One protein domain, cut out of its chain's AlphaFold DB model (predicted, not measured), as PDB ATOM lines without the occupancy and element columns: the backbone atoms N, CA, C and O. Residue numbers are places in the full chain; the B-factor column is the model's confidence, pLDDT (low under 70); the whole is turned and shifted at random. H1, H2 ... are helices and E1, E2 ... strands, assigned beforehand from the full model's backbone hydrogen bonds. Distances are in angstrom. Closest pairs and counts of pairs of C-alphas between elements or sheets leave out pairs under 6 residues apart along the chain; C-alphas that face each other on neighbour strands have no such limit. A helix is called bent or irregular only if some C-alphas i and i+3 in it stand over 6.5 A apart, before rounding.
ATOM      1  N   ALA A 113     -33.457 -17.111 -59.582       50.62
ATOM      2  CA  ALA A 113     -33.014 -16.284 -58.452       50.62
ATOM      3  C   ALA A 113     -31.916 -16.992 -57.644       50.62
ATOM      4  O   ALA A 113     -30.904 -16.387 -57.301       50.62
ATOM      5  N   ALA A 114     -32.054 -18.305 -57.427       51.00
ATOM      6  CA  ALA A 114     -31.007 -19.114 -56.803       51.00
ATOM      7  C   ALA A 114     -29.756 -19.217 -57.696       51.00
ATOM      8  O   ALA A 114     -28.635 -19.173 -57.188       51.00
ATOM      9  N   SER A 115     -29.939 -19.301 -59.022       51.84
ATOM     10  CA  SER A 115     -28.855 -19.203 -60.011       51.84
ATOM     11  C   SER A 115     -28.181 -17.836 -59.958       51.84
ATOM     12  O   SER A 115     -26.961 -17.771 -59.979       51.84
ATOM     13  N   GLY A 116     -28.955 -16.757 -59.838       39.09
ATOM     14  CA  GLY A 116     -28.484 -15.379 -59.749       39.09
ATOM     15  C   GLY A 116     -27.675 -15.125 -58.484       39.09
ATOM     16  O   GLY A 116     -26.573 -14.596 -58.583       39.09
ATOM     17  N   VAL A 117     -28.139 -15.596 -57.316       52.38
ATOM     18  CA  VAL A 117     -27.331 -15.601 -56.083       52.38
ATOM     19  C   VAL A 117     -26.036 -16.346 -56.346       52.38
ATOM     20  O   VAL A 117     -24.964 -15.788 -56.204       52.38
ATOM     21  N   ALA A 118     -26.112 -17.582 -56.817       49.03
ATOM     22  CA  ALA A 118     -24.938 -18.385 -57.107       49.03
ATOM     23  C   ALA A 118     -23.976 -17.775 -58.155       49.03
ATOM     24  O   ALA A 118     -22.772 -18.007 -58.089       49.03
ATOM     25  N   HIS A 119     -24.485 -16.989 -59.103       36.38
ATOM     26  CA  HIS A 119     -23.723 -16.374 -60.187       36.38
ATOM     27  C   HIS A 119     -23.097 -15.029 -59.787       36.38
ATOM     28  O   HIS A 119     -21.928 -14.795 -60.085       36.38
ATOM     29  N   CYS A 120     -23.809 -14.174 -59.039       35.53
ATOM     30  CA  CYS A 120     -23.249 -12.953 -58.431       35.53
ATOM     31  C   CYS A 120     -22.016 -13.258 -57.566       35.53
ATOM     32  O   CYS A 120     -21.129 -12.424 -57.392       35.53
ATOM     33  N   TRP A 121     -21.943 -14.481 -57.052       43.66
ATOM     34  CA  TRP A 121     -20.804 -14.982 -56.304       43.66
ATOM     35  C   TRP A 121     -19.633 -15.416 -57.163       43.66
ATOM     36  O   TRP A 121     -18.503 -15.081 -56.827       43.66
ATOM     37  N   LEU A 122     -19.883 -16.131 -58.265       29.20
ATOM     38  CA  LEU A 122     -18.832 -16.450 -59.230       29.20
ATOM     39  C   LEU A 122     -18.130 -15.172 -59.704       29.20
ATOM     40  O   LEU A 122     -16.904 -15.131 -59.752       29.20
ATOM     41  N   TRP A 123     -18.901 -14.106 -59.928       23.17
ATOM     42  CA  TRP A 123     -18.382 -12.800 -60.332       23.17
ATOM     43  C   TRP A 123     -17.557 -12.082 -59.247       23.17
ATOM     44  O   TRP A 123     -16.532 -11.490 -59.565       23.17
ATOM     45  N   ARG A 124     -17.920 -12.168 -57.954       28.33
ATOM     46  CA  ARG A 124     -17.089 -11.606 -56.857       28.33
ATOM     47  C   ARG A 124     -15.790 -12.392 -56.597       28.33
ATOM     48  O   ARG A 124     -14.934 -11.899 -55.869       28.33
ATOM     49  N   VAL A 125     -15.624 -13.584 -57.179       28.56
ATOM     50  CA  VAL A 125     -14.467 -14.484 -56.976       28.56
ATOM     51  C   VAL A 125     -13.482 -14.479 -58.163       28.56
ATOM     52  O   VAL A 125     -12.352 -14.951 -58.024       28.56
ATOM     53  N   GLU A 126     -13.832 -13.888 -59.311       26.69
ATOM     54  CA  GLU A 126     -12.961 -13.850 -60.503       26.69
ATOM     55  C   GLU A 126     -11.670 -13.014 -60.347       26.69
ATOM     56  O   GLU A 126     -10.769 -13.140 -61.171       26.69
ATOM     57  N   CYS A 127     -11.481 -12.288 -59.237       25.94
ATOM     58  CA  CYS A 127     -10.184 -11.689 -58.873       25.94
ATOM     59  C   CYS A 127      -9.174 -12.679 -58.245       25.94
ATOM     60  O   CYS A 127      -8.083 -12.278 -57.846       25.94
ATOM     61  N   GLY A 128      -9.488 -13.974 -58.147       26.31
ATOM     62  CA  GLY A 128      -8.547 -14.983 -57.652       26.31
ATOM     63  C   GLY A 128      -9.135 -16.383 -57.747       26.31
ATOM     64  O   GLY A 128      -9.788 -16.854 -56.814       26.31
ATOM     65  N   GLY A 129      -8.902 -17.036 -58.885       25.53
ATOM     66  CA  GLY A 129      -9.613 -18.226 -59.350       25.53
ATOM     67  C   GLY A 129      -9.779 -19.361 -58.338       25.53
ATOM     68  O   GLY A 129      -8.835 -19.707 -57.637       25.53
ATOM     69  N   TRP A 130     -10.997 -19.912 -58.301       30.12
ATOM     70  CA  TRP A 130     -11.380 -21.326 -58.141       30.12
ATOM     71  C   TRP A 130     -12.780 -21.496 -58.755       30.12
ATOM     72  O   TRP A 130     -13.579 -20.559 -58.743       30.12
ATOM     73  N   ARG A 131     -13.076 -22.681 -59.304       32.25
ATOM     74  CA  ARG A 131     -14.372 -23.021 -59.911       32.25
ATOM     75  C   ARG A 131     -15.162 -23.958 -58.989       32.25
ATOM     76  O   ARG A 131     -14.617 -24.951 -58.525       32.25
ATOM     77  N   HIS A 132     -16.451 -23.647 -58.840       31.25
ATOM     78  CA  HIS A 132     -17.546 -24.449 -58.265       31.25
ATOM     79  C   HIS A 132     -17.771 -24.393 -56.736       31.25
ATOM     80  O   HIS A 132     -17.368 -25.274 -55.986       31.25
ATOM     81  N   TRP A 133     -18.576 -23.412 -56.302       38.34
ATOM     82  CA  TRP A 133     -19.443 -23.488 -55.113       38.34
ATOM     83  C   TRP A 133     -20.636 -22.539 -55.277       38.34
ATOM     84  O   TRP A 133     -20.396 -21.392 -55.649       38.34
ATOM     85  N   PRO A 134     -21.904 -22.963 -55.069       43.41
ATOM     86  CA  PRO A 134     -22.815 -22.066 -54.318       43.41
ATOM     87  C   PRO A 134     -24.072 -22.737 -53.722       43.41
ATOM     88  O   PRO A 134     -25.035 -22.940 -54.458       43.41
ATOM     89  N   ARG A 135     -24.176 -23.032 -52.415       43.12
ATOM     90  CA  ARG A 135     -25.426 -23.603 -51.837       43.12
ATOM     91  C   ARG A 135     -26.227 -22.717 -50.866       43.12
ATOM     92  O   ARG A 135     -27.085 -23.251 -50.181       43.12
ATOM     93  N   HIS A 136     -26.044 -21.393 -50.823       41.00
ATOM     94  CA  HIS A 136     -26.599 -20.588 -49.709       41.00
ATOM     95  C   HIS A 136     -27.661 -19.531 -50.072       41.00
ATOM     96  O   HIS A 136     -28.072 -18.779 -49.203       41.00
ATOM     97  N   GLY A 137     -28.167 -19.492 -51.312       41.09
ATOM     98  CA  GLY A 137     -29.329 -18.657 -51.688       41.09
ATOM     99  C   GLY A 137     -30.693 -19.352 -51.582       41.09
ATOM    100  O   GLY A 137     -31.714 -18.740 -51.862       41.09
ATOM    101  N   PHE A 138     -30.705 -20.639 -51.235       48.62
ATOM    102  CA  PHE A 138     -31.823 -21.552 -51.477       48.62
ATOM    103  C   PHE A 138     -33.006 -21.420 -50.520       48.62
ATOM    104  O   PHE A 138     -34.151 -21.459 -50.949       48.62
ATOM    105  N   GLU A 139     -32.742 -21.291 -49.226       58.22
ATOM    106  CA  GLU A 139     -33.767 -21.520 -48.196       58.22
ATOM    107  C   GLU A 139     -34.783 -20.384 -48.092       58.22
ATOM    108  O   GLU A 139     -35.879 -20.562 -47.572       58.22
ATOM    109  N   VAL A 140     -34.423 -19.210 -48.613       72.00
ATOM    110  CA  VAL A 140     -35.293 -18.035 -48.628       72.00
ATOM    111  C   VAL A 140     -36.193 -18.047 -49.859       72.00
ATOM    112  O   VAL A 140     -37.393 -17.831 -49.733       72.00
ATOM    113  N   VAL A 141     -35.625 -18.312 -51.041       77.75
ATOM    114  CA  VAL A 141     -36.333 -18.189 -52.330       77.75
ATOM    115  C   VAL A 141     -36.978 -19.496 -52.812       77.75
ATOM    116  O   VAL A 141     -37.817 -19.471 -53.709       77.75
ATOM    117  N   GLU A 142     -36.613 -20.634 -52.211       77.38
ATOM    118  CA  GLU A 142     -37.186 -21.964 -52.467       77.38
ATOM    119  C   GLU A 142     -37.512 -22.717 -51.151       77.38
ATOM    120  O   GLU A 142     -37.010 -23.825 -50.924       77.38
ATOM    121  N   PRO A 143     -38.380 -22.175 -50.272       75.75
ATOM    122  CA  PRO A 143     -38.643 -22.764 -48.951       75.75
ATOM    123  C   PRO A 143     -39.300 -24.155 -49.006       75.75
ATOM    124  O   PRO A 143     -39.351 -24.866 -48.008       75.75
ATOM    125  N   THR A 144     -39.801 -24.571 -50.173       74.56
ATOM    126  CA  THR A 144     -40.446 -25.873 -50.390       74.56
ATOM    127  C   THR A 144     -39.464 -27.006 -50.698       74.56
ATOM    128  O   THR A 144     -39.861 -28.167 -50.674       74.56
ATOM    129  N   ALA A 145     -38.218 -26.689 -51.068       61.22
ATOM    130  CA  ALA A 145     -37.238 -27.662 -51.566       61.22
ATOM    131  C   ALA A 145     -35.892 -27.618 -50.827       61.22
ATOM    132  O   ALA A 145     -35.125 -28.582 -50.894       61.22
ATOM    133  N   ALA A 146     -35.602 -26.525 -50.122       60.12
ATOM    134  CA  ALA A 146     -34.386 -26.365 -49.348       60.12
ATOM    135  C   ALA A 146     -34.710 -25.934 -47.922       60.12
ATOM    136  O   ALA A 146     -35.350 -24.910 -47.697       60.12
ATOM    137  N   ALA A 147     -34.228 -26.721 -46.967       63.53
ATOM    138  CA  ALA A 147     -34.422 -26.480 -45.552       63.53
ATOM    139  C   ALA A 147     -33.095 -26.618 -44.803       63.53
ATOM    140  O   ALA A 147     -32.231 -27.418 -45.174       63.53
ATOM    141  N   LEU A 148     -33.005 -25.905 -43.678       70.31
ATOM    142  CA  LEU A 148     -31.880 -25.946 -42.736       70.31
ATOM    143  C   LEU A 148     -31.651 -27.348 -42.123       70.31
ATOM    144  O   LEU A 148     -30.657 -27.589 -41.435       70.31
ATOM    145  N   GLU A 149     -32.576 -28.280 -42.355       68.88
ATOM    146  CA  GLU A 149     -32.642 -29.607 -41.746       68.88
ATOM    147  C   GLU A 149     -31.489 -30.537 -42.145       68.88
ATOM    148  O   GLU A 149     -30.969 -31.255 -41.292       68.88
ATOM    149  N   ARG A 150     -31.060 -30.547 -43.416       76.12
ATOM    150  CA  ARG A 150     -30.116 -31.558 -43.910       76.12
ATOM    151  C   ARG A 150     -29.316 -31.095 -45.122       76.12
ATOM    152  O   ARG A 150     -29.834 -30.431 -46.013       76.12
ATOM    153  N   CYS A 151     -28.058 -31.516 -45.211       76.94
ATOM    154  CA  CYS A 151     -27.180 -31.213 -46.337       76.94
ATOM    155  C   CYS A 151     -26.227 -32.378 -46.634       76.94
ATOM    156  O   CYS A 151     -25.578 -32.904 -45.740       76.94
ATOM    157  N   PHE A 152     -26.096 -32.753 -47.906       76.62
ATOM    158  CA  PHE A 152     -25.026 -33.633 -48.392       76.62
ATOM    159  C   PHE A 152     -24.233 -32.919 -49.465       76.62
ATOM    160  O   PHE A 152     -24.828 -32.359 -50.389       76.62
ATOM    161  N   CYS A 153     -22.913 -32.935 -49.375       74.50
ATOM    162  CA  CYS A 153     -22.077 -32.250 -50.340       74.50
ATOM    163  C   CYS A 153     -20.929 -33.129 -50.821       74.50
ATOM    164  O   CYS A 153     -20.374 -33.918 -50.063       74.50
ATOM    165  N   VAL A 154     -20.574 -32.952 -52.091       77.81
ATOM    166  CA  VAL A 154     -19.326 -33.427 -52.662       77.81
ATOM    167  C   VAL A 154     -18.563 -32.210 -53.164       77.81
ATOM    168  O   VAL A 154     -19.130 -31.386 -53.883       77.81
ATOM    169  N   VAL A 155     -17.295 -32.103 -52.774       77.31
ATOM    170  CA  VAL A 155     -16.399 -30.999 -53.132       77.31
ATOM    171  C   VAL A 155     -15.165 -31.566 -53.804       77.31
ATOM    172  O   VAL A 155     -14.505 -32.431 -53.242       77.31
ATOM    173  N   TRP A 156     -14.835 -31.067 -54.990       81.19
ATOM    174  CA  TRP A 156     -13.524 -31.276 -55.593       81.19
ATOM    175  C   TRP A 156     -12.676 -30.033 -55.336       81.19
ATOM    176  O   TRP A 156     -13.007 -28.958 -55.827       81.19
ATOM    177  N   ASP A 157     -11.598 -30.169 -54.569       77.25
ATOM    178  CA  ASP A 157     -10.722 -29.046 -54.200       77.25
ATOM    179  C   ASP A 157      -9.549 -28.850 -55.175       77.25
ATOM    180  O   ASP A 157      -8.573 -28.190 -54.845       77.25
ATOM    181  N   GLY A 158      -9.600 -29.472 -56.360       81.75
ATOM    182  CA  GLY A 158      -8.495 -29.482 -57.325       81.75
ATOM    183  C   GLY A 158      -7.513 -30.641 -57.159       81.75
ATOM    184  O   GLY A 158      -6.838 -30.984 -58.130       81.75
ATOM    185  N   GLN A 159      -7.463 -31.278 -55.988       81.31
ATOM    186  CA  GLN A 159      -6.542 -32.378 -55.679       81.31
ATOM    187  C   GLN A 159      -7.261 -33.655 -55.239       81.31
ATOM    188  O   GLN A 159      -6.881 -34.757 -55.643       81.31
ATOM    189  N   ALA A 160      -8.307 -33.515 -54.434       78.94
ATOM    190  CA  ALA A 160      -9.058 -34.587 -53.818       78.94
ATOM    191  C   ALA A 160     -10.566 -34.305 -53.826       78.94
ATOM    192  O   ALA A 160     -11.046 -33.168 -53.835       78.94
ATOM    193  N   LEU A 161     -11.325 -35.400 -53.827       79.81
ATOM    194  CA  LEU A 161     -12.769 -35.374 -53.686       79.81
ATOM    195  C   LEU A 161     -13.119 -35.541 -52.207       79.81
ATOM    196  O   LEU A 161     -12.691 -36.506 -51.573       79.81
ATOM    197  N   HIS A 162     -13.930 -34.634 -51.680       76.31
ATOM    198  CA  HIS A 162     -14.399 -34.626 -50.299       76.31
ATOM    199  C   HIS A 162     -15.899 -34.874 -50.265       76.31
ATOM    200  O   HIS A 162     -16.646 -34.254 -51.017       76.31
ATOM    201  N   GLY A 163     -16.341 -35.746 -49.364       75.62
ATOM    202  CA  GLY A 163     -17.749 -35.924 -49.027       75.62
ATOM    203  C   GLY A 163     -18.060 -35.286 -47.676       75.62
ATOM    204  O   GLY A 163     -17.312 -35.461 -46.715       75.62
ATOM    205  N   LEU A 164     -19.178 -34.571 -47.595       74.50
ATOM    206  CA  LEU A 164     -19.730 -34.054 -46.350       74.50
ATOM    207  C   LEU A 164     -21.151 -34.581 -46.175       74.50
ATOM    208  O   LEU A 164     -22.013 -34.372 -47.033       74.50
ATOM    209  N   ASN A 165     -21.380 -35.242 -45.044       79.31
ATOM    210  CA  ASN A 165     -22.697 -35.671 -44.604       79.31
ATOM    211  C   ASN A 165     -23.135 -34.808 -43.420       79.31
ATOM    212  O   ASN A 165     -22.563 -34.886 -42.336       79.31
ATOM    213  N   ALA A 166     -24.176 -34.016 -43.645       79.00
ATOM    214  CA  ALA A 166     -24.880 -33.273 -42.622       79.00
ATOM    215  C   ALA A 166     -26.387 -33.533 -42.699       79.00
ATOM    216  O   ALA A 166     -27.197 -32.610 -42.757       79.00
ATOM    217  N   SER A 167     -26.767 -34.810 -42.729       75.38
ATOM    218  CA  SER A 167     -28.153 -35.284 -42.806       75.38
ATOM    219  C   SER A 167     -29.048 -34.875 -41.631       75.38
ATOM    220  O   SER A 167     -30.265 -35.027 -41.716       75.38
ATOM    221  N   GLY A 168     -28.445 -34.415 -40.536       77.44
ATOM    222  CA  GLY A 168     -29.092 -34.291 -39.236       77.44
ATOM    223  C   GLY A 168     -29.014 -35.593 -38.438       77.44
ATOM    224  O   GLY A 168     -28.952 -36.681 -39.015       77.44
ATOM    225  N   ARG A 169     -28.976 -35.478 -37.105       81.62
ATOM    226  CA  ARG A 169     -28.997 -36.626 -36.177       81.62
ATOM    227  C   ARG A 169     -30.369 -36.764 -35.527       81.62
ATOM    228  O   ARG A 169     -31.076 -35.772 -35.352       81.62
ATOM    229  N   ALA A 170     -30.726 -37.982 -35.138       86.50
ATOM    230  CA  ALA A 170     -31.890 -38.209 -34.293       86.50
ATOM    231  C   ALA A 170     -31.718 -37.480 -32.939       86.50
ATOM    232  O   ALA A 170     -30.636 -37.556 -32.345       86.50
ATOM    233  N   PRO A 171     -32.744 -36.765 -32.443       88.06
ATOM    234  CA  PRO A 171     -32.834 -36.338 -31.051       88.06
ATOM    235  C   PRO A 171     -32.496 -37.469 -30.064       88.06
ATOM    236  O   PRO A 171     -32.925 -38.597 -30.263       88.06
ATOM    237  N   ALA A 172     -31.788 -37.180 -28.963       86.12
ATOM    238  CA  ALA A 172     -31.404 -38.197 -27.971       86.12
ATOM    239  C   ALA A 172     -32.609 -38.885 -27.312       86.12
ATOM    240  O   ALA A 172     -32.485 -40.006 -26.835       86.12
ATOM    241  N   GLY A 173     -33.763 -38.212 -27.276       86.94
ATOM    242  CA  GLY A 173     -35.008 -38.790 -26.776       86.94
ATOM    243  C   GLY A 173     -35.658 -39.798 -27.729       86.94
ATOM    244  O   GLY A 173     -36.602 -40.472 -27.329       86.94
ATOM    245  N   TRP A 174     -35.191 -39.915 -28.975       89.69
ATOM    246  CA  TRP A 174     -35.744 -40.872 -29.928       89.69
ATOM    247  C   TRP A 174     -35.233 -42.279 -29.644       89.69
ATOM    248  O   TRP A 174     -34.042 -42.569 -29.728       89.69
ATOM    249  N   THR A 175     -36.175 -43.172 -29.362       89.31
ATOM    250  CA  THR A 175     -35.960 -44.613 -29.225       89.31
ATOM    251  C   THR A 175     -37.064 -45.348 -29.989       89.31
ATOM    252  O   THR A 175     -38.119 -44.758 -30.230       89.31
ATOM    253  N   PRO A 176     -36.885 -46.627 -30.364       87.44
ATOM    254  CA  PRO A 176     -37.973 -47.403 -30.959       87.44
ATOM    255  C   PRO A 176     -39.236 -47.393 -30.083       87.44
ATOM    256  O   PRO A 176     -40.305 -47.043 -30.569       87.44
ATOM    257  N   GLY A 177     -39.080 -47.613 -28.771       89.62
ATOM    258  CA  GLY A 177     -40.189 -47.579 -27.811       89.62
ATOM    259  C   GLY A 177     -40.890 -46.220 -27.708       89.62
ATOM    260  O   GLY A 177     -42.093 -46.171 -27.474       89.62
ATOM    261  N   TYR A 178     -40.175 -45.114 -27.934       90.12
ATOM    262  CA  TYR A 178     -40.789 -43.786 -28.031       90.12
ATOM    263  C   TYR A 178     -41.737 -43.690 -29.234       90.12
ATOM    264  O   TYR A 178     -42.848 -43.179 -29.113       90.12
ATOM    265  N   PHE A 179     -41.331 -44.218 -30.390       90.81
ATOM    266  CA  PHE A 179     -42.174 -44.219 -31.586       90.81
ATOM    267  C   PHE A 179     -43.282 -45.274 -31.545       90.81
ATOM    268  O   PHE A 179     -44.333 -45.050 -32.137       90.81
ATOM    269  N   ASP A 180     -43.110 -46.369 -30.803       88.25
ATOM    270  CA  ASP A 180     -44.191 -47.329 -30.539       88.25
ATOM    271  C   ASP A 180     -45.384 -46.650 -29.854       88.25
ATOM    272  O   ASP A 180     -46.530 -46.904 -30.213       88.25
ATOM    273  N   GLN A 181     -45.113 -45.729 -28.925       85.62
ATOM    274  CA  GLN A 181     -46.141 -44.957 -28.216       85.62
ATOM    275  C   GLN A 181     -46.824 -43.903 -29.099       85.62
ATOM    276  O   GLN A 181     -47.951 -43.504 -28.815       85.62
ATOM    277  N   LEU A 182     -46.149 -43.435 -30.152       84.06
ATOM    278  CA  LEU A 182     -46.669 -42.429 -31.083       84.06
ATOM    279  C   LEU A 182     -47.321 -43.037 -32.330       84.06
ATOM    280  O   LEU A 182     -47.963 -42.315 -33.096       84.06
ATOM    281  N   SER A 183     -47.124 -44.333 -32.570       78.38
ATOM    282  CA  SER A 183     -47.579 -44.986 -33.790       78.38
ATOM    283  C   SER A 183     -49.101 -45.081 -33.831       78.38
ATOM    284  O   SER A 183     -49.732 -45.749 -33.016       78.38
ATOM    285  N   THR A 184     -49.693 -44.448 -34.839       70.38
ATOM    286  CA  THR A 184     -51.130 -44.534 -35.138       70.38
ATOM    287  C   THR A 184     -51.445 -45.573 -36.216       70.38
ATOM    288  O   THR A 184     -52.610 -45.855 -36.479       70.38
ATOM    289  N   SER A 185     -50.419 -46.158 -36.843       69.62
ATOM    290  CA  SER A 185     -50.543 -47.103 -37.961       69.62
ATOM    291  C   SER A 185     -50.607 -48.570 -37.523       69.62
ATOM    292  O   SER A 185     -50.720 -49.454 -38.370       69.62
ATOM    293  N   GLY A 186     -50.476 -48.850 -36.220       69.88
ATOM    294  CA  GLY A 186     -50.353 -50.211 -35.686       69.88
ATOM    295  C   GLY A 186     -49.014 -50.889 -36.010       69.88
ATOM    296  O   GLY A 186     -48.808 -52.042 -35.636       69.88
ATOM    297  N   VAL A 187     -48.096 -50.188 -36.685       73.62
ATOM    298  CA  VAL A 187     -46.737 -50.657 -36.967       73.62
ATOM    299  C   VAL A 187     -45.782 -50.029 -35.944       73.62
ATOM    300  O   VAL A 187     -45.625 -48.800 -35.949       73.62
ATOM    301  N   PRO A 188     -45.144 -50.830 -35.069       74.06
ATOM    302  CA  PRO A 188     -44.151 -50.348 -34.109       74.06
ATOM    303  C   PRO A 188     -43.030 -49.543 -34.788       74.06
ATOM    304  O   PRO A 188     -42.626 -49.847 -35.911       74.06
ATOM    305  N   GLY A 189     -42.534 -48.505 -34.119       75.12
ATOM    306  CA  GLY A 189     -41.390 -47.708 -34.554       75.12
ATOM    307  C   GLY A 189     -41.665 -46.737 -35.704       75.12
ATOM    308  O   GLY A 189     -40.720 -46.183 -36.265       75.12
ATOM    309  N   THR A 190     -42.928 -46.524 -36.084       82.94
ATOM    310  CA  THR A 190     -43.269 -45.634 -37.204       82.94
ATOM    311  C   THR A 190     -43.087 -44.167 -36.812       82.94
ATOM    312  O   THR A 190     -43.688 -43.686 -35.854       82.94
ATOM    313  N   ILE A 191     -42.286 -43.437 -37.591       87.38
ATOM    314  CA  ILE A 191     -42.115 -41.989 -37.435       87.38
ATOM    315  C   ILE A 191     -43.357 -41.280 -38.006       87.38
ATOM    316  O   ILE A 191     -43.743 -41.578 -39.141       87.38
ATOM    317  N   PRO A 192     -43.977 -40.337 -37.271       87.81
ATOM    318  CA  PRO A 192     -45.086 -39.541 -37.786       87.81
ATOM    319  C   PRO A 192     -44.710 -38.763 -39.051       87.81
ATOM    320  O   PRO A 192     -43.581 -38.307 -39.207       87.81
ATOM    321  N   GLU A 193     -45.673 -38.547 -39.946       85.75
ATOM    322  CA  GLU A 193     -45.433 -37.763 -41.166       85.75
ATOM    323  C   GLU A 193     -45.244 -36.260 -40.879       85.75
ATOM    324  O   GLU A 193     -44.554 -35.565 -41.628       85.75
ATOM    325  N   LYS A 194     -45.869 -35.746 -39.811       89.19
ATOM    326  CA  LYS A 194     -45.882 -34.324 -39.437       89.19
ATOM    327  C   LYS A 194     -45.530 -34.122 -37.959       89.19
ATOM    328  O   LYS A 194     -45.567 -35.060 -37.164       89.19
ATOM    329  N   GLY A 195     -45.268 -32.870 -37.592       88.75
ATOM    330  CA  GLY A 195     -44.957 -32.456 -36.225       88.75
ATOM    331  C   GLY A 195     -43.476 -32.582 -35.871       88.75
ATOM    332  O   GLY A 195     -42.653 -33.067 -36.648       88.75
ATOM    333  N   TRP A 196     -43.124 -32.146 -34.662       90.25
ATOM    334  CA  TRP A 196     -41.726 -32.072 -34.218       90.25
ATOM    335  C   TRP A 196     -41.043 -33.433 -34.057       90.25
ATOM    336  O   TRP A 196     -39.818 -33.510 -34.115       90.25
ATOM    337  N   ASN A 197     -41.812 -34.516 -33.943       90.25
ATOM    338  CA  ASN A 197     -41.278 -35.881 -33.902       90.25
ATOM    339  C   ASN A 197     -40.922 -36.445 -35.284       90.25
ATOM    340  O   ASN A 197     -40.400 -37.551 -35.366       90.25
ATOM    341  N   ALA A 198     -41.131 -35.668 -36.349       89.12
ATOM    342  CA  ALA A 198     -40.578 -35.911 -37.680       89.12
ATOM    343  C   ALA A 198     -39.305 -35.077 -37.955       89.12
ATOM    344  O   ALA A 198     -38.691 -35.213 -39.013       89.12
ATOM    345  N   VAL A 199     -38.902 -34.200 -37.023       89.19
ATOM    346  CA  VAL A 199     -37.810 -33.233 -37.214       89.19
ATOM    347  C   VAL A 199     -36.530 -33.727 -36.539       89.19
ATOM    348  O   VAL A 199     -36.439 -33.822 -35.315       89.19
ATOM    349  N   THR A 200     -35.509 -34.020 -37.345       87.31
ATOM    350  CA  THR A 200     -34.159 -34.336 -36.858       87.31
ATOM    351  C   THR A 200     -33.418 -33.077 -36.403       87.31
ATOM    352  O   THR A 200     -33.811 -31.954 -36.717       87.31
ATOM    353  N   VAL A 201     -32.318 -33.241 -35.660       87.00
ATOM    354  CA  VAL A 201     -31.423 -32.126 -35.319       87.00
ATOM    355  C   VAL A 201     -30.862 -31.531 -36.621       87.00
ATOM    356  O   VAL A 201     -30.149 -32.255 -37.323       87.00
ATOM    357  N   PRO A 202     -31.129 -30.251 -36.952       86.06
ATOM    358  CA  PRO A 202     -30.804 -29.710 -38.271       86.06
ATOM    359  C   PRO A 202     -29.298 -29.671 -38.574       86.06
ATOM    360  O   PRO A 202     -28.505 -29.101 -37.821       86.06
ATOM    361  N   GLY A 203     -28.883 -30.262 -39.693       83.31
ATOM    362  CA  GLY A 203     -27.476 -30.397 -40.075       83.31
ATOM    363  C   GLY A 203     -26.948 -29.330 -41.038       83.31
ATOM    364  O   GLY A 203     -25.736 -29.116 -41.084       83.31
ATOM    365  N   ALA A 204     -27.801 -28.637 -41.803       84.38
ATOM    366  CA  ALA A 204     -27.337 -27.830 -42.937       84.38
ATOM    367  C   ALA A 204     -26.397 -26.686 -42.528       84.38
ATOM    368  O   ALA A 204     -25.375 -26.488 -43.182       84.38
ATOM    369  N   VAL A 205     -26.676 -25.999 -41.415       85.94
ATOM    370  CA  VAL A 205     -25.820 -24.907 -40.917       85.94
ATOM    371  C   VAL A 205     -24.408 -25.404 -40.607       85.94
ATOM    372  O   VAL A 205     -23.436 -24.736 -40.951       85.94
ATOM    373  N   SER A 206     -24.265 -26.600 -40.028       83.06
ATOM    374  CA  SER A 206     -22.946 -27.169 -39.741       83.06
ATOM    375  C   SER A 206     -22.172 -27.442 -41.029       83.06
ATOM    376  O   SER A 206     -20.993 -27.112 -41.106       83.06
ATOM    377  N   ALA A 207     -22.847 -27.921 -42.081       82.12
ATOM    378  CA  ALA A 207     -22.231 -28.066 -43.394       82.12
ATOM    379  C   ALA A 207     -21.697 -26.726 -43.902       82.12
ATOM    380  O   ALA A 207     -20.559 -26.648 -44.350       82.12
ATOM    381  N   TRP A 208     -22.503 -25.668 -43.831       85.56
ATOM    382  CA  TRP A 208     -22.117 -24.349 -44.331       85.56
ATOM    383  C   TRP A 208     -20.885 -23.806 -43.622       85.56
ATOM    384  O   TRP A 208     -19.973 -23.297 -44.270       85.56
ATOM    385  N   VAL A 209     -20.853 -23.949 -42.300       85.81
ATOM    386  CA  VAL A 209     -19.741 -23.504 -41.465       85.81
ATOM    387  C   VAL A 209     -18.480 -24.305 -41.779       85.81
ATOM    388  O   VAL A 209     -17.436 -23.702 -42.011       85.81
ATOM    389  N   GLU A 210     -18.566 -25.634 -41.859       83.31
ATOM    390  CA  GLU A 210     -17.421 -26.496 -42.186       83.31
ATOM    391  C   GLU A 210     -16.870 -26.220 -43.590       83.31
ATOM    392  O   GLU A 210     -15.662 -26.082 -43.787       83.31
ATOM    393  N   LEU A 211     -17.758 -26.063 -44.572       83.94
ATOM    394  CA  LEU A 211     -17.382 -25.737 -45.946       83.94
ATOM    395  C   LEU A 211     -16.750 -24.346 -46.033       83.94
ATOM    396  O   LEU A 211     -15.720 -24.186 -46.683       83.94
ATOM    397  N   SER A 212     -17.317 -23.359 -45.335       87.81
ATOM    398  CA  SER A 212     -16.768 -22.003 -45.279       87.81
ATOM    399  C   SER A 212     -15.408 -21.962 -44.584       87.81
ATOM    400  O   SER A 212     -14.526 -21.255 -45.056       87.81
ATOM    401  N   LYS A 213     -15.213 -22.702 -43.487       85.81
ATOM    402  CA  LYS A 213     -13.934 -22.743 -42.760       85.81
ATOM    403  C   LYS A 213     -12.834 -23.427 -43.566       85.81
ATOM    404  O   LYS A 213     -11.693 -22.983 -43.530       85.81
ATOM    405  N   ARG A 214     -13.163 -24.518 -44.265       83.12
ATOM    406  CA  ARG A 214     -12.163 -25.355 -44.942       83.12
ATOM    407  C   ARG A 214     -11.866 -24.924 -46.374       83.12
ATOM    408  O   ARG A 214     -10.726 -25.035 -46.810       83.12
ATOM    409  N   PHE A 215     -12.882 -24.468 -47.101       84.56
ATOM    410  CA  PHE A 215     -12.782 -24.147 -48.529       84.56
ATOM    411  C   PHE A 215     -13.197 -22.707 -48.856       84.56
ATOM    412  O   PHE A 215     -13.039 -22.263 -49.994       84.56
ATOM    413  N   GLY A 216     -13.760 -21.973 -47.895       82.94
ATOM    414  CA  GLY A 216     -14.234 -20.613 -48.110       82.94
ATOM    415  C   GLY A 216     -13.088 -19.618 -48.262       82.94
ATOM    416  O   GLY A 216     -12.092 -19.664 -47.548       82.94
ATOM    417  N   LYS A 217     -13.260 -18.685 -49.199       87.25
ATOM    418  CA  LYS A 217     -12.357 -17.540 -49.402       87.25
ATOM    419  C   LYS A 217     -12.904 -16.225 -48.857       87.25
ATOM    420  O   LYS A 217     -12.163 -15.257 -48.739       87.25
ATOM    421  N   LEU A 218     -14.204 -16.185 -48.588       89.81
ATOM    422  CA  LEU A 218     -14.912 -15.022 -48.075       89.81
ATOM    423  C   LEU A 218     -15.521 -15.373 -46.713       89.81
ATOM    424  O   LEU A 218     -15.909 -16.529 -46.511       89.81
ATOM    425  N   PRO A 219     -15.649 -14.400 -45.796       89.81
ATOM    426  CA  PRO A 219     -16.367 -14.601 -44.545       89.81
ATOM    427  C   PRO A 219     -17.811 -15.062 -44.787       89.81
ATOM    428  O   PRO A 219     -18.496 -14.525 -45.660       89.81
ATOM    429  N   LEU A 220     -18.307 -15.994 -43.962       86.75
ATOM    430  CA  LEU A 220     -19.674 -16.531 -44.064       86.75
ATOM    431  C   LEU A 220     -20.751 -15.427 -44.045       86.75
ATOM    432  O   LEU A 220     -21.774 -15.563 -44.706       86.75
ATOM    433  N   ALA A 221     -20.512 -14.317 -43.345       89.44
ATOM    434  CA  ALA A 221     -21.405 -13.157 -43.336       89.44
ATOM    435  C   ALA A 221     -21.550 -12.489 -44.713       89.44
ATOM    436  O   ALA A 221     -22.662 -12.185 -45.136       89.44
ATOM    437  N   GLN A 222     -20.445 -12.316 -45.444       88.69
ATOM    438  CA  GLN A 222     -20.458 -11.729 -46.789       88.69
ATOM    439  C   GLN A 222     -21.102 -12.679 -47.804       88.69
ATOM    440  O   GLN A 222     -21.836 -12.279 -48.699       88.69
ATOM    441  N   VAL A 223     -20.837 -13.964 -47.616       87.38
ATOM    442  CA  VAL A 223     -21.434 -15.099 -48.317       87.38
ATOM    443  C   VAL A 223     -22.961 -15.103 -48.091       87.38
ATOM    444  O   VAL A 223     -23.736 -15.167 -49.036       87.38
ATOM    445  N   ALA A 224     -23.450 -14.920 -46.867       88.44
ATOM    446  CA  ALA A 224     -24.887 -14.907 -46.579       88.44
ATOM    447  C   ALA A 224     -25.628 -13.630 -47.037       88.44
ATOM    448  O   ALA A 224     -26.858 -13.653 -47.121       88.44
ATOM    449  N   GLU A 225     -24.916 -12.540 -47.352       89.00
ATOM    450  CA  GLU A 225     -25.487 -11.217 -47.657       89.00
ATOM    451  C   GLU A 225     -26.641 -11.267 -48.680       89.00
ATOM    452  O   GLU A 225     -27.706 -10.727 -48.378       89.00
ATOM    453  N   PRO A 226     -26.537 -11.947 -49.842       87.94
ATOM    454  CA  PRO A 226     -27.630 -11.935 -50.815       87.94
ATOM    455  C   PRO A 226     -28.881 -12.666 -50.319       87.94
ATOM    456  O   PRO A 226     -29.998 -12.238 -50.599       87.94
ATOM    457  N   ALA A 227     -28.713 -13.753 -49.560       85.69
ATOM    458  CA  ALA A 227     -29.834 -14.490 -48.984       85.69
ATOM    459  C   ALA A 227     -30.536 -13.667 -47.896       85.69
ATOM    460  O   ALA A 227     -31.765 -13.596 -47.868       85.69
ATOM    461  N   ILE A 228     -29.756 -12.986 -47.051       87.62
ATOM    462  CA  ILE A 228     -30.263 -12.025 -46.065       87.62
ATOM    463  C   ILE A 228     -31.002 -10.883 -46.775       87.62
ATOM    464  O   ILE A 228     -32.100 -10.518 -46.363       87.62
ATOM    465  N   GLY A 229     -30.459 -10.370 -47.882       88.31
ATOM    466  CA  GLY A 229     -31.097  -9.349 -48.712       88.31
ATOM    467  C   GLY A 229     -32.472  -9.785 -49.222       88.31
ATOM    468  O   GLY A 229     -33.453  -9.072 -49.014       88.31
ATOM    469  N   TYR A 230     -32.578 -10.984 -49.803       88.25
ATOM    470  CA  TYR A 230     -33.870 -11.535 -50.230       88.25
ATOM    471  C   TYR A 230     -34.836 -11.770 -49.065       88.25
ATOM    472  O   TYR A 230     -36.031 -11.532 -49.214       88.25
ATOM    473  N   ALA A 231     -34.351 -12.180 -47.891       85.81
ATOM    474  CA  ALA A 231     -35.214 -12.346 -46.722       85.81
ATOM    475  C   ALA A 231     -35.742 -10.989 -46.227       85.81
ATOM    476  O   ALA A 231     -36.910 -10.860 -45.863       85.81
ATOM    477  N   ARG A 232     -34.895  -9.955 -46.249       88.25
ATOM    478  CA  ARG A 232     -35.213  -8.611 -45.760       88.25
ATOM    479  C   ARG A 232     -36.143  -7.840 -46.688       88.25
ATOM    480  O   ARG A 232     -37.074  -7.177 -46.219       88.25
ATOM    481  N   HIS A 233     -35.854  -7.885 -47.983       89.19
ATOM    482  CA  HIS A 233     -36.510  -7.062 -48.996       89.19
ATOM    483  C   HIS A 233     -37.596  -7.818 -49.757       89.19
ATOM    484  O   HIS A 233     -38.475  -7.180 -50.327       89.19
ATOM    485  N   GLY A 234     -37.593  -9.147 -49.690       88.75
ATOM    486  CA  GLY A 234     -38.506 -10.012 -50.420       88.75
ATOM    487  C   GLY A 234     -38.032 -10.328 -51.837       88.75
ATOM    488  O   GLY A 234     -36.974  -9.883 -52.286       88.75
ATOM    489  N   PHE A 235     -38.815 -11.152 -52.522       89.19
ATOM    490  CA  PHE A 235     -38.566 -11.600 -53.887       89.19
ATOM    491  C   PHE A 235     -39.883 -11.923 -54.596       89.19
ATOM    492  O   PHE A 235     -40.878 -12.255 -53.955       89.19
ATOM    493  N   ALA A 277     -39.973 -12.959 -46.504       68.31
ATOM    494  CA  ALA A 277     -39.803 -14.037 -45.542       68.31
ATOM    495  C   ALA A 277     -39.460 -13.509 -44.131       68.31
ATOM    496  O   ALA A 277     -38.650 -12.601 -43.963       68.31
ATOM    497  N   SER A 278     -40.016 -14.143 -43.096       64.62
ATOM    498  CA  SER A 278     -39.764 -13.807 -41.683       64.62
ATOM    499  C   SER A 278     -38.333 -14.083 -41.138       64.62
ATOM    500  O   SER A 278     -37.876 -13.330 -40.275       64.62
ATOM    501  N   PRO A 279     -37.541 -15.083 -41.600       69.12
ATOM    502  CA  PRO A 279     -36.348 -15.531 -40.868       69.12
ATOM    503  C   PRO A 279     -35.076 -14.683 -41.072       69.12
ATOM    504  O   PRO A 279     -33.987 -15.136 -40.723       69.12
ATOM    505  N   CYS A 280     -35.173 -13.448 -41.584       77.62
ATOM    506  CA  CYS A 280     -34.017 -12.575 -41.857       77.62
ATOM    507  C   CYS A 280     -33.053 -12.459 -40.660       77.62
ATOM    508  O   CYS A 280     -31.851 -12.675 -40.800       77.62
ATOM    509  N   LYS A 281     -33.594 -12.220 -39.457       85.94
ATOM    510  CA  LYS A 281     -32.799 -12.093 -38.223       85.94
ATOM    511  C   LYS A 281     -32.068 -13.386 -37.851       85.94
ATOM    512  O   LYS A 281     -30.954 -13.332 -37.347       85.94
ATOM    513  N   ALA A 282     -32.682 -14.543 -38.102       88.19
ATOM    514  CA  ALA A 282     -32.059 -15.829 -37.806       88.19
ATOM    515  C   ALA A 282     -30.878 -16.103 -38.749       88.19
ATOM    516  O   ALA A 282     -29.838 -16.562 -38.289       88.19
ATOM    517  N   LEU A 283     -31.006 -15.778 -40.042       87.75
ATOM    518  CA  LEU A 283     -29.907 -15.911 -41.007       87.75
ATOM    519  C   LEU A 283     -28.740 -14.968 -40.692       87.75
ATOM    520  O   LEU A 283     -27.587 -15.392 -40.754       87.75
ATOM    521  N   GLU A 284     -29.029 -13.725 -40.306       89.94
ATOM    522  CA  GLU A 284     -28.015 -12.773 -39.833       89.94
ATOM    523  C   GLU A 284     -27.263 -13.314 -38.616       89.94
ATOM    524  O   GLU A 284     -26.034 -13.320 -38.595       89.94
ATOM    525  N   GLU A 285     -27.992 -13.826 -37.623       92.44
ATOM    526  CA  GLU A 285     -27.410 -14.369 -36.399       92.44
ATOM    527  C   GLU A 285     -26.598 -15.651 -36.660       92.44
ATOM    528  O   GLU A 285     -25.505 -15.814 -36.113       92.44
ATOM    529  N   ILE A 286     -27.070 -16.539 -37.544       91.00
ATOM    530  CA  ILE A 286     -26.314 -17.717 -38.000       91.00
ATOM    531  C   ILE A 286     -24.993 -17.286 -38.638       91.00
ATOM    532  O   ILE A 286     -23.940 -17.824 -38.290       91.00
ATOM    533  N   ALA A 287     -25.041 -16.324 -39.558       90.75
ATOM    534  CA  ALA A 287     -23.868 -15.898 -40.306       90.75
ATOM    535  C   ALA A 287     -22.859 -15.152 -39.417       90.75
ATOM    536  O   ALA A 287     -21.658 -15.399 -39.523       90.75
ATOM    537  N   ALA A 288     -23.342 -14.305 -38.502       91.62
ATOM    538  CA  ALA A 288     -22.514 -13.560 -37.555       91.62
ATOM    539  C   ALA A 288     -21.832 -14.466 -36.518       91.62
ATOM    540  O   ALA A 288     -20.702 -14.204 -36.116       91.62
ATOM    541  N   THR A 289     -22.502 -15.541 -36.094       92.38
ATOM    542  CA  THR A 289     -21.994 -16.448 -35.050       92.38
ATOM    543  C   THR A 289     -21.339 -17.712 -35.600       92.38
ATOM    544  O   THR A 289     -20.976 -18.591 -34.823       92.38
ATOM    545  N   LEU A 290     -21.202 -17.844 -36.925       89.00
ATOM    546  CA  LEU A 290     -20.748 -19.078 -37.580       89.00
ATOM    547  C   LEU A 290     -21.519 -20.314 -37.080       89.00
ATOM    548  O   LEU A 290     -20.935 -21.358 -36.793       89.00
ATOM    549  N   GLY A 291     -22.840 -20.178 -36.948       88.00
ATOM    550  CA  GLY A 291     -23.733 -21.237 -36.478       88.00
ATOM    551  C   GLY A 291     -23.745 -21.473 -34.963       88.00
ATOM    552  O   GLY A 291     -24.588 -22.242 -34.504       88.00
ATOM    553  N   GLU A 292     -22.904 -20.808 -34.162       89.69
ATOM    554  CA  GLU A 292     -22.893 -20.998 -32.702       89.69
ATOM    555  C   GLU A 292     -24.243 -20.653 -32.068       89.69
ATOM    556  O   GLU A 292     -24.719 -21.382 -31.197       89.69
ATOM    557  N   SER A 293     -24.943 -19.610 -32.529       91.12
ATOM    558  CA  SER A 293     -26.272 -19.333 -31.971       91.12
ATOM    559  C   SER A 293     -27.298 -20.415 -32.310       91.12
ATOM    560  O   SER A 293     -28.126 -20.777 -31.471       91.12
ATOM    561  N   PHE A 294     -27.214 -20.971 -33.519       89.19
ATOM    562  CA  PHE A 294     -28.109 -22.017 -34.013       89.19
ATOM    563  C   PHE A 294     -27.946 -23.336 -33.263       89.19
ATOM    564  O   PHE A 294     -28.930 -24.027 -33.016       89.19
ATOM    565  N   TYR A 295     -26.713 -23.650 -32.865       85.56
ATOM    566  CA  TYR A 295     -26.373 -24.907 -32.211       85.56
ATOM    567  C   TYR A 295     -26.149 -24.807 -30.705       85.56
ATOM    568  O   TYR A 295     -26.082 -25.835 -30.055       85.56
ATOM    569  N   ARG A 296     -25.943 -23.626 -30.120       85.38
ATOM    570  CA  ARG A 296     -25.624 -23.485 -28.681       85.38
ATOM    571  C   ARG A 296     -26.194 -22.216 -28.042       85.38
ATOM    572  O   ARG A 296     -26.320 -22.145 -26.820       85.38
ATOM    573  N   GLY A 297     -26.550 -21.214 -28.842       90.06
ATOM    574  CA  GLY A 297     -27.018 -19.913 -28.367       90.06
ATOM    575  C   GLY A 297     -28.535 -19.725 -28.360       90.06
ATOM    576  O   GLY A 297     -29.302 -20.575 -27.900       90.06
ATOM    577  N   ALA A 298     -28.971 -18.532 -28.764       92.44
ATOM    578  CA  ALA A 298     -30.352 -18.092 -28.602       92.44
ATOM    579  C   ALA A 298     -31.310 -18.810 -29.562       92.44
ATOM    580  O   ALA A 298     -32.407 -19.190 -29.147       92.44
ATOM    581  N   LEU A 299     -30.897 -19.038 -30.812       91.31
ATOM    582  CA  LEU A 299     -31.692 -19.778 -31.798       91.31
ATOM    583  C   LEU A 299     -31.885 -21.238 -31.378       91.31
ATOM    584  O   LEU A 299     -33.001 -21.749 -31.429       91.31
ATOM    585  N   ALA A 300     -30.823 -21.858 -30.871       90.75
ATOM    586  CA  ALA A 300     -30.840 -23.176 -30.253       90.75
ATOM    587  C   ALA A 300     -31.924 -23.296 -29.163       90.75
ATOM    588  O   ALA A 300     -32.797 -24.166 -29.223       90.75
ATOM    589  N   ARG A 301     -31.908 -22.384 -28.182       92.38
ATOM    590  CA  ARG A 301     -32.891 -22.373 -27.086       92.38
ATOM    591  C   ARG A 301     -34.317 -22.153 -27.585       92.38
ATOM    592  O   ARG A 301     -35.224 -22.823 -27.102       92.38
ATOM    593  N   LYS A 302     -34.514 -21.255 -28.557       92.06
ATOM    594  CA  LYS A 302     -35.828 -21.023 -29.177       92.06
ATOM    595  C   LYS A 302     -36.349 -22.287 -29.857       92.06
ATOM    596  O   LYS A 302     -37.480 -22.671 -29.598       92.06
ATOM    597  N   MET A 303     -35.520 -22.959 -30.654       90.44
ATOM    598  CA  MET A 303     -35.900 -24.188 -31.354       90.44
ATOM    599  C   MET A 303     -36.312 -25.296 -30.382       90.44
ATOM    600  O   MET A 303     -37.360 -25.902 -30.566       90.44
ATOM    601  N   VAL A 304     -35.531 -25.526 -29.322       91.56
ATOM    602  CA  VAL A 304     -35.846 -26.540 -28.300       91.56
ATOM    603  C   VAL A 304     -37.109 -26.184 -27.516       91.56
ATOM    604  O   VAL A 304     -37.939 -27.058 -27.281       91.56
ATOM    605  N   ALA A 305     -37.298 -24.912 -27.159       93.06
ATOM    606  CA  ALA A 305     -38.516 -24.462 -26.490       93.06
ATOM    607  C   ALA A 305     -39.756 -24.657 -27.378       93.06
ATOM    608  O   ALA A 305     -40.763 -25.188 -26.916       93.06
ATOM    609  N   THR A 306     -39.674 -24.288 -28.662       92.00
ATOM    610  CA  THR A 306     -40.762 -24.509 -29.623       92.00
ATOM    611  C   THR A 306     -41.009 -25.998 -29.853       92.00
ATOM    612  O   THR A 306     -42.165 -26.405 -29.890       92.00
ATOM    613  N   ALA A 307     -39.965 -26.821 -29.953       91.88
ATOM    614  CA  ALA A 307     -40.118 -28.266 -30.075       91.88
ATOM    615  C   ALA A 307     -40.860 -28.845 -28.864       91.88
ATOM    616  O   ALA A 307     -41.872 -29.518 -29.043       91.88
ATOM    617  N   GLY A 308     -40.425 -28.517 -27.643       92.50
ATOM    618  CA  GLY A 308     -41.059 -28.986 -26.408       92.50
ATOM    619  C   GLY A 308     -42.516 -28.538 -26.268       92.50
ATOM    620  O   GLY A 308     -43.379 -29.353 -25.953       92.50
ATOM    621  N   ALA A 309     -42.817 -27.275 -26.591       93.69
ATOM    622  CA  ALA A 309     -44.185 -26.743 -26.566       93.69
ATOM    623  C   ALA A 309     -45.136 -27.447 -27.552       93.69
ATOM    624  O   ALA A 309     -46.349 -27.384 -27.386       93.69
ATOM    625  N   ASN A 310     -44.592 -28.126 -28.566       91.75
ATOM    626  CA  ASN A 310     -45.347 -28.808 -29.614       91.75
ATOM    627  C   ASN A 310     -45.089 -30.330 -29.621       91.75
ATOM    628  O   ASN A 310     -45.153 -30.972 -30.672       91.75
ATOM    629  N   GLY A 311     -44.773 -30.906 -28.454       89.38
ATOM    630  CA  GLY A 311     -44.686 -32.359 -28.244       89.38
ATOM    631  C   GLY A 311     -43.410 -33.034 -28.758       89.38
ATOM    632  O   GLY A 311     -43.349 -34.263 -28.820       89.38
TER     633      GLY A 311
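What this domain is: This is residues 113 to 235 and 277 to 311 of the 416 residues of an uncharacterized protein of Lamprigera yunnana (UniProt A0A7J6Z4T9). The model is an elongated body in which helix H4 lies between a two-stranded hairpin, E1 and E2, and a pair of nearly antiparallel helices side by side, H5 and H6. H1 with the loop after it makes one far end; H3 with the loop after it makes the other, and H8 runs toward that end. The printed part has 158 residues with eight named helices and two named strands, in the order H1 H2 E1 E2 H3 H4 H5 H6 H7 H8, and is mostly helix, with one antiparallel sheet, E1 - E2. It is only just compact, close to loose, with a radius of gyration of the C-alphas of 17.9 A and spans of 59 by 38 by 27 A.

How they stand to each other: H1, residues 113 to 125, only just touches H2, residues 138 to 141, with residues 113 to 114 alone and 3 pairs of C-alphas within 8 A, the closest those of Ala 114 and Phe 138, 5.9 A. E1, residues 151 to 156, and E2, residues 161 to 166, form an antiparallel hairpin at 169 degrees, with N 153 and O 164 at 2.9 A and N 164 and O 153 at 2.8 A, within hydrogen-bond range. H3, residues 176 to 182, touches no helix. H4, residues 204 to 215, comes closest to E1 at the C-alphas of Cys 151 and Ala 204, 4.8 A, and to E2 at those of Ala 166 and Ala 207, 5.9 A. H5, residues 220 to 233, touches H2 with residues 227 to 231 alone; the closest C-alphas are those of Val 140 and Ala 231, 6.0 A. H4 and H5 are close but not clearly touching, with the C-alphas of Ser 212 and Leu 220 closest at 6.3 A. H6, residues 280 to 288, touches H5 at a shallow tilt of 7 degrees, opposite ways, with the C-alphas of Ala 221 and Ala 287 closest at 4.8 A. H7, residues 292 to 295, touches H6 only at the corner, closest at the C-alphas of Ile 286 and Phe 294, 6.1 A. H8, residues 298 to 309, only just touches H7, with residues 299 to 300 alone and only at the corner, with 3 pairs of C-alphas within 8 A; those of Phe 294 and Ala 300 are closest, 4.8 A. H4 and H8 are apart. Every O i to N i+4 pair is within hydrogen-bond range in H1, H3, H4, H6 and H8; in H5 8 of 10 are, and H2 and H7 are too short for such a pair.

Where its parts are: H1 begins at C-alpha 113, (-33.014, -16.284, -58.452), and is 18.7 A long. E1 and E2 are each 16.5 A. H4 is 16.0 A. H5, 19.9 A, is irregular, with C-alphas 223 and 226 7.4 A apart. H8, 16.4 A, ends at C-alpha 309, (-44.185, -26.743, -26.566).

The domain as a whole: The C-alphas farthest apart are those of Cys 127 and Gly 186, 60.3 A. Residues 236 to 276 are not printed, and C-alphas 235 and 277 are 8.8 A apart across the cut. The links H1 to H2 and H3 to H4 are long. The mean pLDDT of the printed part is 76.1; 36 residues are under 70, among them 113 to 139.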